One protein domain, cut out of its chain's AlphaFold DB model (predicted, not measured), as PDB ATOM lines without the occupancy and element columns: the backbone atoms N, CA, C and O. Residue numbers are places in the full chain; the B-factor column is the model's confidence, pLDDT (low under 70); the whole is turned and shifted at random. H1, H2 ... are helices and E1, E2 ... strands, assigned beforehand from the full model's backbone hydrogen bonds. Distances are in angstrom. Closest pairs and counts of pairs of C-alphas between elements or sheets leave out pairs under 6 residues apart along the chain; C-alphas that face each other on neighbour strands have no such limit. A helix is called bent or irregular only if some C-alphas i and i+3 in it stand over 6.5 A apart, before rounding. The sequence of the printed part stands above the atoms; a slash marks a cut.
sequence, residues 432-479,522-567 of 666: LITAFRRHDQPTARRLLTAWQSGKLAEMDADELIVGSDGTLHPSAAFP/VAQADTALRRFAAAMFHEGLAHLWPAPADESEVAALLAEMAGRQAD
ATOM      1  N   LEU A 432     196.534 156.120 226.008       94.44
ATOM      2  CA  LEU A 432     195.550 155.597 225.055       94.44
ATOM      3  C   LEU A 432     196.219 154.770 223.953       94.44
ATOM      4  O   LEU A 432     195.831 153.623 223.740       94.44
ATOM      5  N   ILE A 433     197.285 155.282 223.324       92.06
ATOM      6  CA  ILE A 433     198.057 154.510 222.330       92.06
ATOM      7  C   ILE A 433     198.577 153.204 222.935       92.06
ATOM      8  O   ILE A 433     198.518 152.147 222.300       92.06
ATOM      9  N   THR A 434     199.090 153.252 224.167       92.69
ATOM     10  CA  THR A 434     199.581 152.051 224.856       92.69
ATOM     11  C   THR A 434     198.454 151.045 225.097       92.69
ATOM     12  O   THR A 434     198.668 149.851 224.891       92.69
ATOM     13  N   ALA A 435     197.266 151.503 225.500       93.56
ATOM     14  CA  ALA A 435     196.096 150.653 225.703       93.56
ATOM     15  C   ALA A 435     195.640 149.998 224.389       93.56
ATOM     16  O   ALA A 435     195.468 148.780 224.350       93.56
ATOM     17  N   PHE A 436     195.550 150.760 223.291       91.44
ATOM     18  CA  PHE A 436     195.181 150.224 221.976       91.44
ATOM     19  C   PHE A 436     196.184 149.190 221.462       91.44
ATOM     20  O   PHE A 436     195.784 148.103 221.051       91.44
ATOM     21  N   ARG A 437     197.490 149.469 221.569       91.00
ATOM     22  CA  ARG A 437     198.553 148.523 221.182       91.00
ATOM     23  C   ARG A 437     198.544 147.230 221.992       91.00
ATOM     24  O   ARG A 437     198.985 146.199 221.502       91.00
ATOM     25  N   ARG A 438     198.091 147.291 223.245       92.62
ATOM     26  CA  ARG A 438     197.948 146.122 224.125       92.62
ATOM     27  C   ARG A 438     196.591 145.435 223.992       92.62
ATOM     28  O   ARG A 438     196.361 144.453 224.687       92.62
ATOM     29  N   HIS A 439     195.704 145.948 223.138       89.56
ATOM     30  CA  HIS A 439     194.310 145.522 223.031       89.56
ATOM     31  C   HIS A 439     193.545 145.582 224.372       89.56
ATOM     32  O   HIS A 439     192.588 144.841 224.588       89.56
ATOM     33  N   ASP A 440     193.938 146.492 225.270       93.00
ATOM     34  CA  ASP A 440     193.288 146.721 226.565       93.00
ATOM     35  C   ASP A 440     192.068 147.639 226.391       93.00
ATOM     36  O   ASP A 440     192.075 148.833 226.711       93.00
ATOM     37  N   GLN A 441     191.008 147.066 225.818       90.81
ATOM     38  CA  GLN A 441     189.752 147.772 225.571       90.81
ATOM     39  C   GLN A 441     189.093 148.324 226.850       90.81
ATOM     40  O   GLN A 441     188.596 149.451 226.788       90.81
ATOM     41  N   PRO A 442     189.073 147.616 228.001       93.81
ATOM     42  CA  PRO A 442     188.507 148.158 229.236       93.81
ATOM     43  C   PRO A 442     189.188 149.450 229.694       93.81
ATOM     44  O   PRO A 442     188.499 150.420 230.016       93.81
ATOM     45  N   THR A 443     190.523 149.497 229.687       92.94
ATOM     46  CA  THR A 443     191.261 150.709 230.070       92.94
ATOM     47  C   THR A 443     191.026 151.839 229.073       92.94
ATOM     48  O   THR A 443     190.742 152.959 229.498       92.94
ATOM     49  N   ALA A 444     191.076 151.553 227.767       92.69
ATOM     50  CA  ALA A 444     190.811 152.553 226.734       92.69
ATOM     51  C   ALA A 444     189.407 153.163 226.878       92.69
ATOM     52  O   ALA A 444     189.274 154.382 226.889       92.69
ATOM     53  N   ARG A 445     188.368 152.335 227.069       93.62
ATOM     54  CA  ARG A 445     186.989 152.810 227.267       93.62
ATOM     55  C   ARG A 445     186.849 153.678 228.511       93.62
ATOM     56  O   ARG A 445     186.309 154.770 228.406       93.62
ATOM     57  N   ARG A 446     187.380 153.252 229.666       94.19
ATOM     58  CA  ARG A 446     187.320 154.073 230.890       94.19
ATOM     59  C   ARG A 446     187.958 155.448 230.694       94.19
ATOM     60  O   ARG A 446     187.369 156.440 231.102       94.19
ATOM     61  N   LEU A 447     189.144 155.501 230.083       94.69
ATOM     62  CA  LEU A 447     189.865 156.757 229.861       94.69
ATOM     63  C   LEU A 447     189.162 157.650 228.837       94.69
ATOM     64  O   LEU A 447     189.066 158.850 229.061       94.69
ATOM     65  N   LEU A 448     188.636 157.076 227.751       93.94
ATOM     66  CA  LEU A 448     187.846 157.812 226.763       93.94
ATOM     67  C   LEU A 448     186.565 158.375 227.383       93.94
ATOM     68  O   LEU A 448     186.278 159.549 227.193       93.94
ATOM     69  N   THR A 449     185.826 157.585 228.165       92.56
ATOM     70  CA  THR A 449     184.629 158.063 228.870       92.56
ATOM     71  C   THR A 449     184.972 159.159 229.878       92.56
ATOM     72  O   THR A 449     184.272 160.165 229.929       92.56
ATOM     73  N   ALA A 450     186.058 159.010 230.645       91.56
ATOM     74  CA  ALA A 450     186.505 160.039 231.584       91.56
ATOM     75  C   ALA A 450     186.910 161.335 230.862       91.56
ATOM     76  O   ALA A 450     186.495 162.418 231.267       91.56
ATOM     77  N   TRP A 451     187.669 161.234 229.768       92.88
ATOM     78  CA  TRP A 451     188.098 162.384 228.971       92.88
ATOM     79  C   TRP A 451     186.910 163.100 228.338       92.88
ATOM     80  O   TRP A 451     186.797 164.315 228.413       92.88
ATOM     81  N   GLN A 452     185.983 162.337 227.769       91.19
ATOM     82  CA  GLN A 452     184.807 162.869 227.089       91.19
ATOM     83  C   GLN A 452     183.680 163.266 228.057       91.19
ATOM     84  O   GLN A 452     182.569 163.560 227.617       91.19
ATOM     85  N   SER A 453     183.955 163.292 229.365       82.75
ATOM     86  CA  SER A 453     183.030 163.772 230.386       82.75
ATOM     87  C   SER A 453     183.365 165.206 230.806       82.75
ATOM     88  O   SER A 453     184.515 165.552 231.076       82.75
ATOM     89  N   GLY A 454     182.345 166.062 230.898       81.19
ATOM     90  CA  GLY A 454     182.526 167.416 231.422       81.19
ATOM     91  C   GLY A 454     183.347 168.334 230.520       81.19
ATOM     92  O   GLY A 454     183.313 168.235 229.299       81.19
ATOM     93  N   LYS A 455     184.075 169.256 231.158       83.88
ATOM     94  CA  LYS A 455     184.907 170.269 230.489       83.88
ATOM     95  C   LYS A 455     186.191 169.697 229.871       83.88
ATOM     96  O   LYS A 455     186.813 170.355 229.052       83.88
ATOM     97  N   LEU A 456     186.591 168.476 230.244       85.38
ATOM     98  CA  LEU A 456     187.799 167.839 229.705       85.38
ATOM     99  C   LEU A 456     187.645 167.446 228.233       85.38
ATOM    100  O   LEU A 456     188.645 167.314 227.534       85.38
ATOM    101  N   ALA A 457     186.407 167.291 227.758       85.56
ATOM    102  CA  ALA A 457     186.128 166.910 226.382       85.56
ATOM    103  C   ALA A 457     186.596 167.978 225.375       85.56
ATOM    104  O   ALA A 457     186.904 167.641 224.240       85.56
ATOM    105  N   GLU A 458     186.686 169.242 225.796       85.75
ATOM    106  CA  GLU A 458     187.156 170.363 224.970       85.75
ATOM    107  C   GLU A 458     188.686 170.392 224.812       85.75
ATOM    108  O   GLU A 458     189.199 171.086 223.936       85.75
ATOM    109  N   MET A 459     189.415 169.643 225.648       88.44
ATOM    110  CA  MET A 459     190.878 169.609 225.666       88.44
ATOM    111  C   MET A 459     191.416 168.489 224.779       88.44
ATOM    112  O   MET A 459     190.860 167.385 224.736       88.44
ATOM    113  N   ASP A 460     192.544 168.746 224.119       90.06
ATOM    114  CA  ASP A 460     193.216 167.729 223.316       90.06
ATOM    115  C   ASP A 460     193.845 166.650 224.225       90.06
ATOM    116  O   ASP A 460     194.218 166.889 225.376       90.06
ATOM    117  N   ALA A 461     193.971 165.415 223.726       91.69
ATOM    118  CA  ALA A 461     194.462 164.291 224.534       91.69
ATOM    119  C   ALA A 461     195.903 164.477 225.044       91.69
ATOM    120  O   ALA A 461     196.315 163.828 226.006       91.69
ATOM    121  N   ASP A 462     196.703 165.305 224.377       91.06
ATOM    122  CA  ASP A 462     198.054 165.654 224.799       91.06
ATOM    123  C   ASP A 462     198.089 166.818 225.795       91.06
ATOM    124  O   ASP A 462     199.164 167.125 226.293       91.06
ATOM    125  N   GLU A 463     196.951 167.405 226.172       90.38
ATOM    126  CA  GLU A 463     196.819 168.416 227.235       90.38
ATOM    127  C   GLU A 463     196.414 167.817 228.586       90.38
ATOM    128  O   GLU A 463     196.331 168.526 229.587       90.38
ATOM    129  N   LEU A 464     196.182 166.504 228.638       92.75
ATOM    130  CA  LEU A 464     195.688 165.810 229.821       92.75
ATOM    131  C   LEU A 464     196.722 164.831 230.378       92.75
ATOM    132  O   LEU A 464     197.363 164.071 229.648       92.75
ATOM    133  N   ILE A 465     196.844 164.822 231.702       94.44
ATOM    134  CA  ILE A 465     197.701 163.933 232.478       94.44
ATOM    135  C   ILE A 465     196.830 162.936 233.236       94.44
ATOM    136  O   ILE A 465     195.913 163.310 233.961       94.44
ATOM    137  N   VAL A 466     197.136 161.654 233.068       94.94
ATOM    138  CA  VAL A 466     196.536 160.547 233.810       94.94
ATOM    139  C   VAL A 466     197.317 160.365 235.108       94.94
ATOM    140  O   VAL A 466     198.486 159.958 235.066       94.94
ATOM    141  N   GLY A 467     196.673 160.666 236.235       92.00
ATOM    142  CA  GLY A 467     197.191 160.431 237.580       92.00
ATOM    143  C   GLY A 467     197.351 158.940 237.890       92.00
ATOM    144  O   GLY A 467     196.880 158.066 237.157       92.00
ATOM    145  N   SER A 468     198.032 158.618 238.992       87.50
ATOM    146  CA  SER A 468     198.254 157.223 239.414       87.50
ATOM    147  C   SER A 468     196.969 156.477 239.790       87.50
ATOM    148  O   SER A 468     196.917 155.253 239.704       87.50
ATOM    149  N   ASP A 469     195.942 157.211 240.204       87.06
ATOM    150  CA  ASP A 469     194.580 156.748 240.489       87.06
ATOM    151  C   ASP A 469     193.704 156.628 239.226       87.06
ATOM    152  O   ASP A 469     192.590 156.105 239.286       87.06
ATOM    153  N   GLY A 470     194.215 157.063 238.072       84.62
ATOM    154  CA  GLY A 470     193.508 157.055 236.798       84.62
ATOM    155  C   GLY A 470     192.625 158.280 236.560       84.62
ATOM    156  O   GLY A 470     191.912 158.293 235.554       84.62
ATOM    157  N   THR A 471     192.658 159.298 237.430       91.00
ATOM    158  CA  THR A 471     191.957 160.561 237.173       91.00
ATOM    159  C   THR A 471     192.696 161.401 236.140       91.00
ATOM    160  O   THR A 471     193.907 161.280 235.951       91.00
ATOM    161  N   LEU A 472     191.947 162.240 235.429       92.06
ATOM    162  CA  LEU A 472     192.482 163.113 234.391       92.06
ATOM    163  C   LEU A 472     192.640 164.530 234.936       92.06
ATOM    164  O   LEU A 472     191.688 165.104 235.466       92.06
ATOM    165  N   HIS A 473     193.829 165.092 234.761       91.19
ATOM    166  CA  HIS A 473     194.175 166.447 235.173       91.19
ATOM    167  C   HIS A 473     194.677 167.244 233.966       91.19
ATOM    168  O   HIS A 473     195.500 166.721 233.213       91.19
ATOM    169  N   PRO A 474     194.246 168.499 233.768       88.75
ATOM    170  CA  PRO A 474     194.868 169.393 232.791       88.75
ATOM    171  C   PRO A 474     196.365 169.568 233.071       88.75
ATOM    172  O   PRO A 474     196.761 169.702 234.228       88.75
ATOM    173  N   SER A 475     197.201 169.577 232.030       81.56
ATOM    174  CA  SER A 475     198.661 169.641 232.179       81.56
ATOM    175  C   SER A 475     199.161 170.975 232.734       81.56
ATOM    176  O   SER A 475     200.178 170.990 233.418       81.56
ATOM    177  N   ALA A 476     198.427 172.069 232.526       68.81
ATOM    178  CA  ALA A 476     198.572 173.286 233.322       68.81
ATOM    179  C   ALA A 476     197.213 173.775 233.805       68.81
ATOM    180  O   ALA A 476     196.209 173.694 233.095       68.81
ATOM    181  N   ALA A 477     197.207 174.327 235.016       51.19
ATOM    182  CA  ALA A 477     196.071 175.069 235.520       51.19
ATOM    183  C   ALA A 477     195.915 176.349 234.687       51.19
ATOM    184  O   ALA A 477     196.784 177.220 234.700       51.19
ATOM    185  N   PHE A 478     194.801 176.470 233.970       40.50
ATOM    186  CA  PHE A 478     194.343 177.781 233.532       40.50
ATOM    187  C   PHE A 478     194.059 178.611 234.790       40.50
ATOM    188  O   PHE A 478     193.482 178.060 235.737       40.50
ATOM    189  N   PRO A 479     194.433 179.903 234.841       34.47
ATOM    190  CA  PRO A 479     193.891 180.784 235.860       34.47
ATOM    191  C   PRO A 479     192.374 180.762 235.682       34.47
ATOM    192  O   PRO A 479     191.831 181.252 234.694       34.47
ATOM    193  N   VAL A 522     179.212 170.078 222.351       61.88
ATOM    194  CA  VAL A 522     179.387 168.746 221.727       61.88
ATOM    195  C   VAL A 522     180.299 168.810 220.490       61.88
ATOM    196  O   VAL A 522     181.076 167.891 220.236       61.88
ATOM    197  N   ALA A 523     180.279 169.933 219.762       64.31
ATOM    198  CA  ALA A 523     181.140 170.169 218.607       64.31
ATOM    199  C   ALA A 523     182.641 170.250 218.957       64.31
ATOM    200  O   ALA A 523     183.484 169.805 218.177       64.31
ATOM    201  N   GLN A 524     182.996 170.794 220.123       64.94
ATOM    202  CA  GLN A 524     184.385 170.876 220.586       64.94
ATOM    203  C   GLN A 524     184.898 169.508 221.050       64.94
ATOM    204  O   GLN A 524     186.008 169.122 220.689       64.94
ATOM    205  N   ALA A 525     184.052 168.726 221.728       71.19
ATOM    206  CA  ALA A 525     184.360 167.346 222.108       71.19
ATOM    207  C   ALA A 525     184.673 166.450 220.896       71.19
ATOM    208  O   ALA A 525     185.627 165.669 220.897       71.19
ATOM    209  N   ASP A 526     183.896 166.594 219.822       78.00
ATOM    210  CA  ASP A 526     184.149 165.892 218.560       78.00
ATOM    211  C   ASP A 526     185.420 166.387 217.867       78.00
ATOM    212  O   ASP A 526     186.119 165.607 217.217       78.00
ATOM    213  N   THR A 527     185.762 167.665 218.034       84.62
ATOM    214  CA  THR A 527     186.995 168.238 217.485       84.62
ATOM    215  C   THR A 527     188.234 167.646 218.161       84.62
ATOM    216  O   THR A 527     189.172 167.260 217.464       84.62
ATOM    217  N   ALA A 528     188.225 167.493 219.488       86.94
ATOM    218  CA  ALA A 528     189.342 166.916 220.235       86.94
ATOM    219  C   ALA A 528     189.594 165.438 219.866       86.94
ATOM    220  O   ALA A 528     190.736 165.024 219.646       86.94
ATOM    221  N   LEU A 529     188.528 164.640 219.695       89.69
ATOM    222  CA  LEU A 529     188.642 163.258 219.203       89.69
ATOM    223  C   LEU A 529     189.178 163.186 217.768       89.69
ATOM    224  O   LEU A 529     190.014 162.331 217.478       89.69
ATOM    225  N   ARG A 530     188.739 164.087 216.877       88.19
ATOM    226  CA  ARG A 530     189.254 164.175 215.499       88.19
ATOM    227  C   ARG A 530     190.734 164.538 215.467       88.19
ATOM    228  O   ARG A 530     191.492 163.885 214.760       88.19
ATOM    229  N   ARG A 531     191.171 165.514 216.269       88.88
ATOM    230  CA  ARG A 531     192.596 165.871 216.394       88.88
ATOM    231  C   ARG A 531     193.426 164.713 216.932       88.88
ATOM    232  O   ARG A 531     194.517 164.462 216.426       88.88
ATOM    233  N   PHE A 532     192.906 163.977 217.915       90.94
ATOM    234  CA  PHE A 532     193.570 162.778 218.417       90.94
ATOM    235  C   PHE A 532     193.676 161.685 217.344       90.94
ATOM    236  O   PHE A 532     194.751 161.112 217.176       90.94
ATOM    237  N   ALA A 533     192.608 161.437 216.576       89.44
ATOM    238  CA  ALA A 533     192.643 160.522 215.439       89.44
ATOM    239  C   ALA A 533     193.704 160.952 214.412       89.44
ATOM    240  O   ALA A 533     194.626 160.181 214.149       89.44
ATOM    241  N   ALA A 534     193.652 162.194 213.926       86.69
ATOM    242  CA  ALA A 534     194.623 162.750 212.980       86.69
ATOM    243  C   ALA A 534     196.071 162.628 213.484       86.69
ATOM    244  O   ALA A 534     196.963 162.188 212.759       86.69
ATOM    245  N   ALA A 535     196.315 162.936 214.764       84.94
ATOM    246  CA  ALA A 535     197.630 162.776 215.376       84.94
ATOM    247  C   ALA A 535     198.126 161.320 215.313       84.94
ATOM    248  O   ALA A 535     199.273 161.088 214.938       84.94
ATOM    249  N   MET A 536     197.268 160.330 215.582       86.88
ATOM    250  CA  MET A 536     197.639 158.914 215.450       86.88
ATOM    251  C   MET A 536     197.982 158.526 214.002       86.88
ATOM    252  O   MET A 536     198.920 157.751 213.789       86.88
ATOM    253  N   PHE A 537     197.271 159.063 213.005       84.00
ATOM    254  CA  PHE A 537     197.593 158.833 211.589       84.00
ATOM    255  C   PHE A 537     198.939 159.450 211.200       84.00
ATOM    256  O   PHE A 537     199.766 158.759 210.601       84.00
ATOM    257  N   HIS A 538     199.201 160.695 211.606       80.81
ATOM    258  CA  HIS A 538     200.495 161.353 211.398       80.81
ATOM    259  C   HIS A 538     201.658 160.599 212.058       80.81
ATOM    260  O   HIS A 538     202.743 160.512 211.486       80.81
ATOM    261  N   GLU A 539     201.420 159.964 213.207       83.25
ATOM    262  CA  GLU A 539     202.400 159.115 213.897       83.25
ATOM    263  C   GLU A 539     202.587 157.721 213.258       83.25
ATOM    264  O   GLU A 539     203.338 156.891 213.780       83.25
ATOM    265  N   GLY A 540     201.919 157.434 212.133       81.00
ATOM    266  CA  GLY A 540     202.026 156.161 211.412       81.00
ATOM    267  C   GLY A 540     201.286 155.002 212.089       81.00
ATOM    268  O   GLY A 540     201.605 153.829 211.868       81.00
ATOM    269  N   LEU A 541     200.301 155.301 212.938       83.69
ATOM    270  CA  LEU A 541     199.582 154.290 213.715       83.69
ATOM    271  C   LEU A 541     198.374 153.700 212.995       83.69
ATOM    272  O   LEU A 541     197.752 152.812 213.559       83.69
ATOM    273  N   ALA A 542     198.091 154.097 211.751       80.00
ATOM    274  CA  ALA A 542     196.942 153.633 210.962       80.00
ATOM    275  C   ALA A 542     196.709 152.105 211.003       80.00
ATOM    276  O   ALA A 542     195.576 151.643 210.966       80.00
ATOM    277  N   HIS A 543     197.776 151.313 211.158       79.88
ATOM    278  CA  HIS A 543     197.721 149.855 211.290       79.88
ATOM    279  C   HIS A 543     196.946 149.326 212.514       79.88
ATOM    280  O   HIS A 543     196.642 148.135 212.544       79.88
ATOM    281  N   LEU A 544     196.644 150.147 213.530       80.19
ATOM    282  CA  LEU A 544     195.849 149.700 214.683       80.19
ATOM    283  C   LEU A 544     194.343 149.588 214.361       80.19
ATOM    284  O   LEU A 544     193.605 149.045 215.183       80.19
ATOM    285  N   TRP A 545     193.890 150.042 213.181       74.31
ATOM    286  CA  TRP A 545     192.480 150.040 212.770       74.31
ATOM    287  C   TRP A 545     192.269 149.245 211.465       74.31
ATOM    288  O   TRP A 545     192.854 149.587 210.437       74.31
ATOM    289  N   PRO A 546     191.443 148.179 211.461       59.38
ATOM    290  CA  PRO A 546     191.036 147.500 210.230       59.38
ATOM    291  C   PRO A 546     190.025 148.358 209.436       59.38
ATOM    292  O   PRO A 546     189.178 149.014 210.028       59.38
ATOM    293  N   ALA A 547     190.153 148.372 208.103       57.84
ATOM    294  CA  ALA A 547     189.538 149.312 207.144       57.84
ATOM    295  C   ALA A 547     188.008 149.565 207.254       57.84
ATOM    296  O   ALA A 547     187.288 148.646 207.656       57.84
ATOM    297  N   PRO A 548     187.497 150.737 206.782       53.53
ATOM    298  CA  PRO A 548     188.192 151.825 206.072       53.53
ATOM    299  C   PRO A 548     188.367 153.091 206.938       53.53
ATOM    300  O   PRO A 548     187.672 154.080 206.783       53.53
ATOM    301  N   ALA A 549     189.355 153.087 207.829       62.22
ATOM    302  CA  ALA A 549     189.585 154.148 208.804       62.22
ATOM    303  C   ALA A 549     190.116 155.469 208.186       62.22
ATOM    304  O   ALA A 549     191.319 155.718 208.186       62.22
ATOM    305  N   ASP A 550     189.227 156.323 207.675       74.19
ATOM    306  CA  ASP A 550     189.436 157.782 207.661       74.19
ATOM    307  C   ASP A 550     189.566 158.271 209.123       74.19
ATOM    308  O   ASP A 550     188.964 157.698 210.039       74.19
ATOM    309  N   GLU A 551     190.334 159.338 209.360       79.50
ATOM    310  CA  GLU A 551     190.368 160.092 210.621       79.50
ATOM    311  C   GLU A 551     188.962 160.328 211.200       79.50
ATOM    312  O   GLU A 551     188.750 160.179 212.405       79.50
ATOM    313  N   SER A 552     187.986 160.643 210.342       80.75
ATOM    314  CA  SER A 552     186.585 160.856 210.720       80.75
ATOM    315  C   SER A 552     185.901 159.592 211.245       80.75
ATOM    316  O   SER A 552     185.157 159.666 212.225       80.75
ATOM    317  N   GLU A 553     186.151 158.434 210.632       82.38
ATOM    318  CA  GLU A 553     185.580 157.154 211.069       82.38
ATOM    319  C   GLU A 553     186.220 156.678 212.377       82.38
ATOM    320  O   GLU A 553     185.521 156.216 213.281       82.38
ATOM    321  N   VAL A 554     187.536 156.863 212.531       86.31
ATOM    322  CA  VAL A 554     188.232 156.575 213.796       86.31
ATOM    323  C   VAL A 554     187.721 157.475 214.911       86.31
ATOM    324  O   VAL A 554     187.462 156.989 216.010       86.31
ATOM    325  N   ALA A 555     187.526 158.767 214.646       87.88
ATOM    326  CA  ALA A 555     186.957 159.684 215.628       87.88
ATOM    327  C   ALA A 555     185.541 159.261 216.057       87.88
ATOM    328  O   ALA A 555     185.239 159.282 217.250       87.88
ATOM    329  N   ALA A 556     184.700 158.818 215.113       85.50
ATOM    330  CA  ALA A 556     183.368 158.295 215.415       85.50
ATOM    331  C   ALA A 556     183.432 157.023 216.278       85.50
ATOM    332  O   ALA A 556     182.751 156.943 217.300       85.50
ATOM    333  N   LEU A 557     184.312 156.074 215.944       87.19
ATOM    334  CA  LEU A 557     184.531 154.867 216.746       87.19
ATOM    335  C   LEU A 557     184.994 155.204 218.172       87.19
ATOM    336  O   LEU A 557     184.536 154.599 219.141       87.19
ATOM    337  N   LEU A 558     185.898 156.175 218.325       89.56
ATOM    338  CA  LEU A 558     186.358 156.630 219.639       89.56
ATOM    339  C   LEU A 558     185.229 157.286 220.445       89.56
ATOM    340  O   LEU A 558     185.147 157.063 221.653       89.56
ATOM    341  N   ALA A 559     184.347 158.047 219.791       87.88
ATOM    342  CA  ALA A 559     183.166 158.631 220.423       87.88
ATOM    343  C   ALA A 559     182.198 157.539 220.912       87.88
ATOM    344  O   ALA A 559     181.766 157.574 222.066       87.88
ATOM    345  N   GLU A 560     181.950 156.514 220.090       87.00
ATOM    346  CA  GLU A 560     181.147 155.348 220.475       87.00
ATOM    347  C   GLU A 560     181.776 154.586 221.648       87.00
ATOM    348  O   GLU A 560     181.090 154.229 222.608       87.00
ATOM    349  N   MET A 561     183.098 154.380 221.626       87.69
ATOM    350  CA  MET A 561     183.832 153.764 222.735       87.69
ATOM    351  C   MET A 561     183.759 154.584 224.027       87.69
ATOM    352  O   MET A 561     183.787 153.992 225.107       87.69
ATOM    353  N   ALA A 562     183.658 155.910 223.924       87.62
ATOM    354  CA  ALA A 562     183.452 156.803 225.058       87.62
ATOM    355  C   ALA A 562     182.010 156.769 225.598       87.62
ATOM    356  O   ALA A 562     181.757 157.319 226.671       87.62
ATOM    357  N   GLY A 563     181.080 156.113 224.893       81.38
ATOM    358  CA  GLY A 563     179.658 156.065 225.235       81.38
ATOM    359  C   GLY A 563     178.847 157.244 224.691       81.38
ATOM    360  O   GLY A 563     177.711 157.437 225.120       81.38
ATOM    361  N   ARG A 564     179.403 158.034 223.760       75.50
ATOM    362  CA  ARG A 564     178.673 159.091 223.047       75.50
ATOM    363  C   ARG A 564     178.062 158.490 221.782       75.50
ATOM    364  O   ARG A 564     178.757 157.840 221.006       75.50
ATOM    365  N   GLN A 565     176.760 158.683 221.569       58.41
ATOM    366  CA  GLN A 565     176.164 158.347 220.277       58.41
ATOM    367  C   GLN A 565     176.687 159.359 219.259       58.41
ATOM    368  O   GLN A 565     176.371 160.543 219.350       58.41
ATOM    369  N   ALA A 566     177.519 158.909 218.320       53.84
ATOM    370  CA  ALA A 566     177.790 159.697 217.130       53.84
ATOM    371  C   ALA A 566     176.440 159.970 216.458       53.84
ATOM    372  O   ALA A 566     175.641 159.042 216.317       53.84
ATOM    373  N   ASP A 567     176.192 161.219 216.063       47.34
ATOM    374  CA  ASP A 567     175.028 161.672 215.292       47.34
ATOM    375  C   ASP A 567     175.038 160.979 213.906       47.34
ATOM    376  O   ASP A 567     175.334 161.545 212.851       47.34
TER     377      ASP A 567
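What this domain is: This is residues 432 to 479 and 522 to 567 of the 666 residues of an uncharacterized protein of Actinoplanes ianthinogenes (UniProt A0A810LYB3). Two helices cross as an X, H4 over H5, and the end of H5 meets H2, along which H1 folds back to make a helical hairpin; the short H3 packs on the first part of H4. A small hairpin of two strands, E1 and E2, lies toward one end of the longest axis, and the long loop of residues 539 to 550 lies toward the other. The printed part has 94 residues, with five named helices and two named strands in the order H1 H2 H3 E1 E2 H4 H5; the sheet, E1 - E2, is antiparallel, and the class is mostly helix. The whole is compact, with a radius of gyration of the C-alphas of 12.8 A, and spans 42 by 29 by 24 A.

Where its parts are: E1 is residues 464 to 466, 6.7 A long, and E2 is residues 472 to 474, 6.9 A. H2 is residues 441 to 451, 15.1 A, and H1 is residues 432 to 437, 8.6 A, beginning with C-alpha 432 at (195.550, 155.597, 225.055). H3 is residues 454 to 458, 8.5 A; it is neither bent nor irregular, but only just: C-alphas 454 and 457 are 6.2 A apart. H4, the longest helix, is residues 522 to 538, 24.6 A, with C-alpha 522 at (179.387, 168.746, 221.727). H5 is residues 551 to 561, 15.1 A, ending with C-alpha 561 at (183.832, 153.764, 222.735).

How they stand to each other: E1 and E2 form a hairpin, antiparallel at 144 degrees; N 465 and O 473 are 2.8 A apart and N 473 and O 465 are 2.9 A apart, both within hydrogen-bond range. The closest C-alphas of E2 and H2, Leu 472 and Trp 451, are 7.0 A apart. H2 touches H1, closest at the C-alphas of Ala 444 and Ala 435, 5.7 A, in a helical hairpin at a shallow tilt of 16 degrees, opposite ways. H2 touches H5, about perpendicular at 84 degrees, closest at the C-alphas of Arg 445 and Met 561, 5.6 A. H5 touches H4 at a steep tilt of 60 degrees, opposite ways, closest at the C-alphas of Ala 555 and Arg 530, 5.0 A. H4 touches H3 with residues 524 to 528 alone, closest at the C-alphas of Ala 525 and Ala 457, 4.6 A. H2 and H4 are apart. In H1, H2, H4 and H5 every O i to N i+4 pair is within hydrogen-bond range; in H3 0 of 1 is, and 1 of 2 O i to N i+3 pairs.

The domain as a whole: The C-alphas of Pro 479 and Ala 547, the two farthest apart, are 42.8 A apart. Residues 480 to 521 are not printed, and C-alphas 479 and 522 are 23.6 A apart across the cut. The link from H4 to H5, 12 residues, is long. The mean pLDDT of the printed part is 82.7; residues 476 to 479, 522 to 524, 546 to 549 and 565 to 567 are under 70.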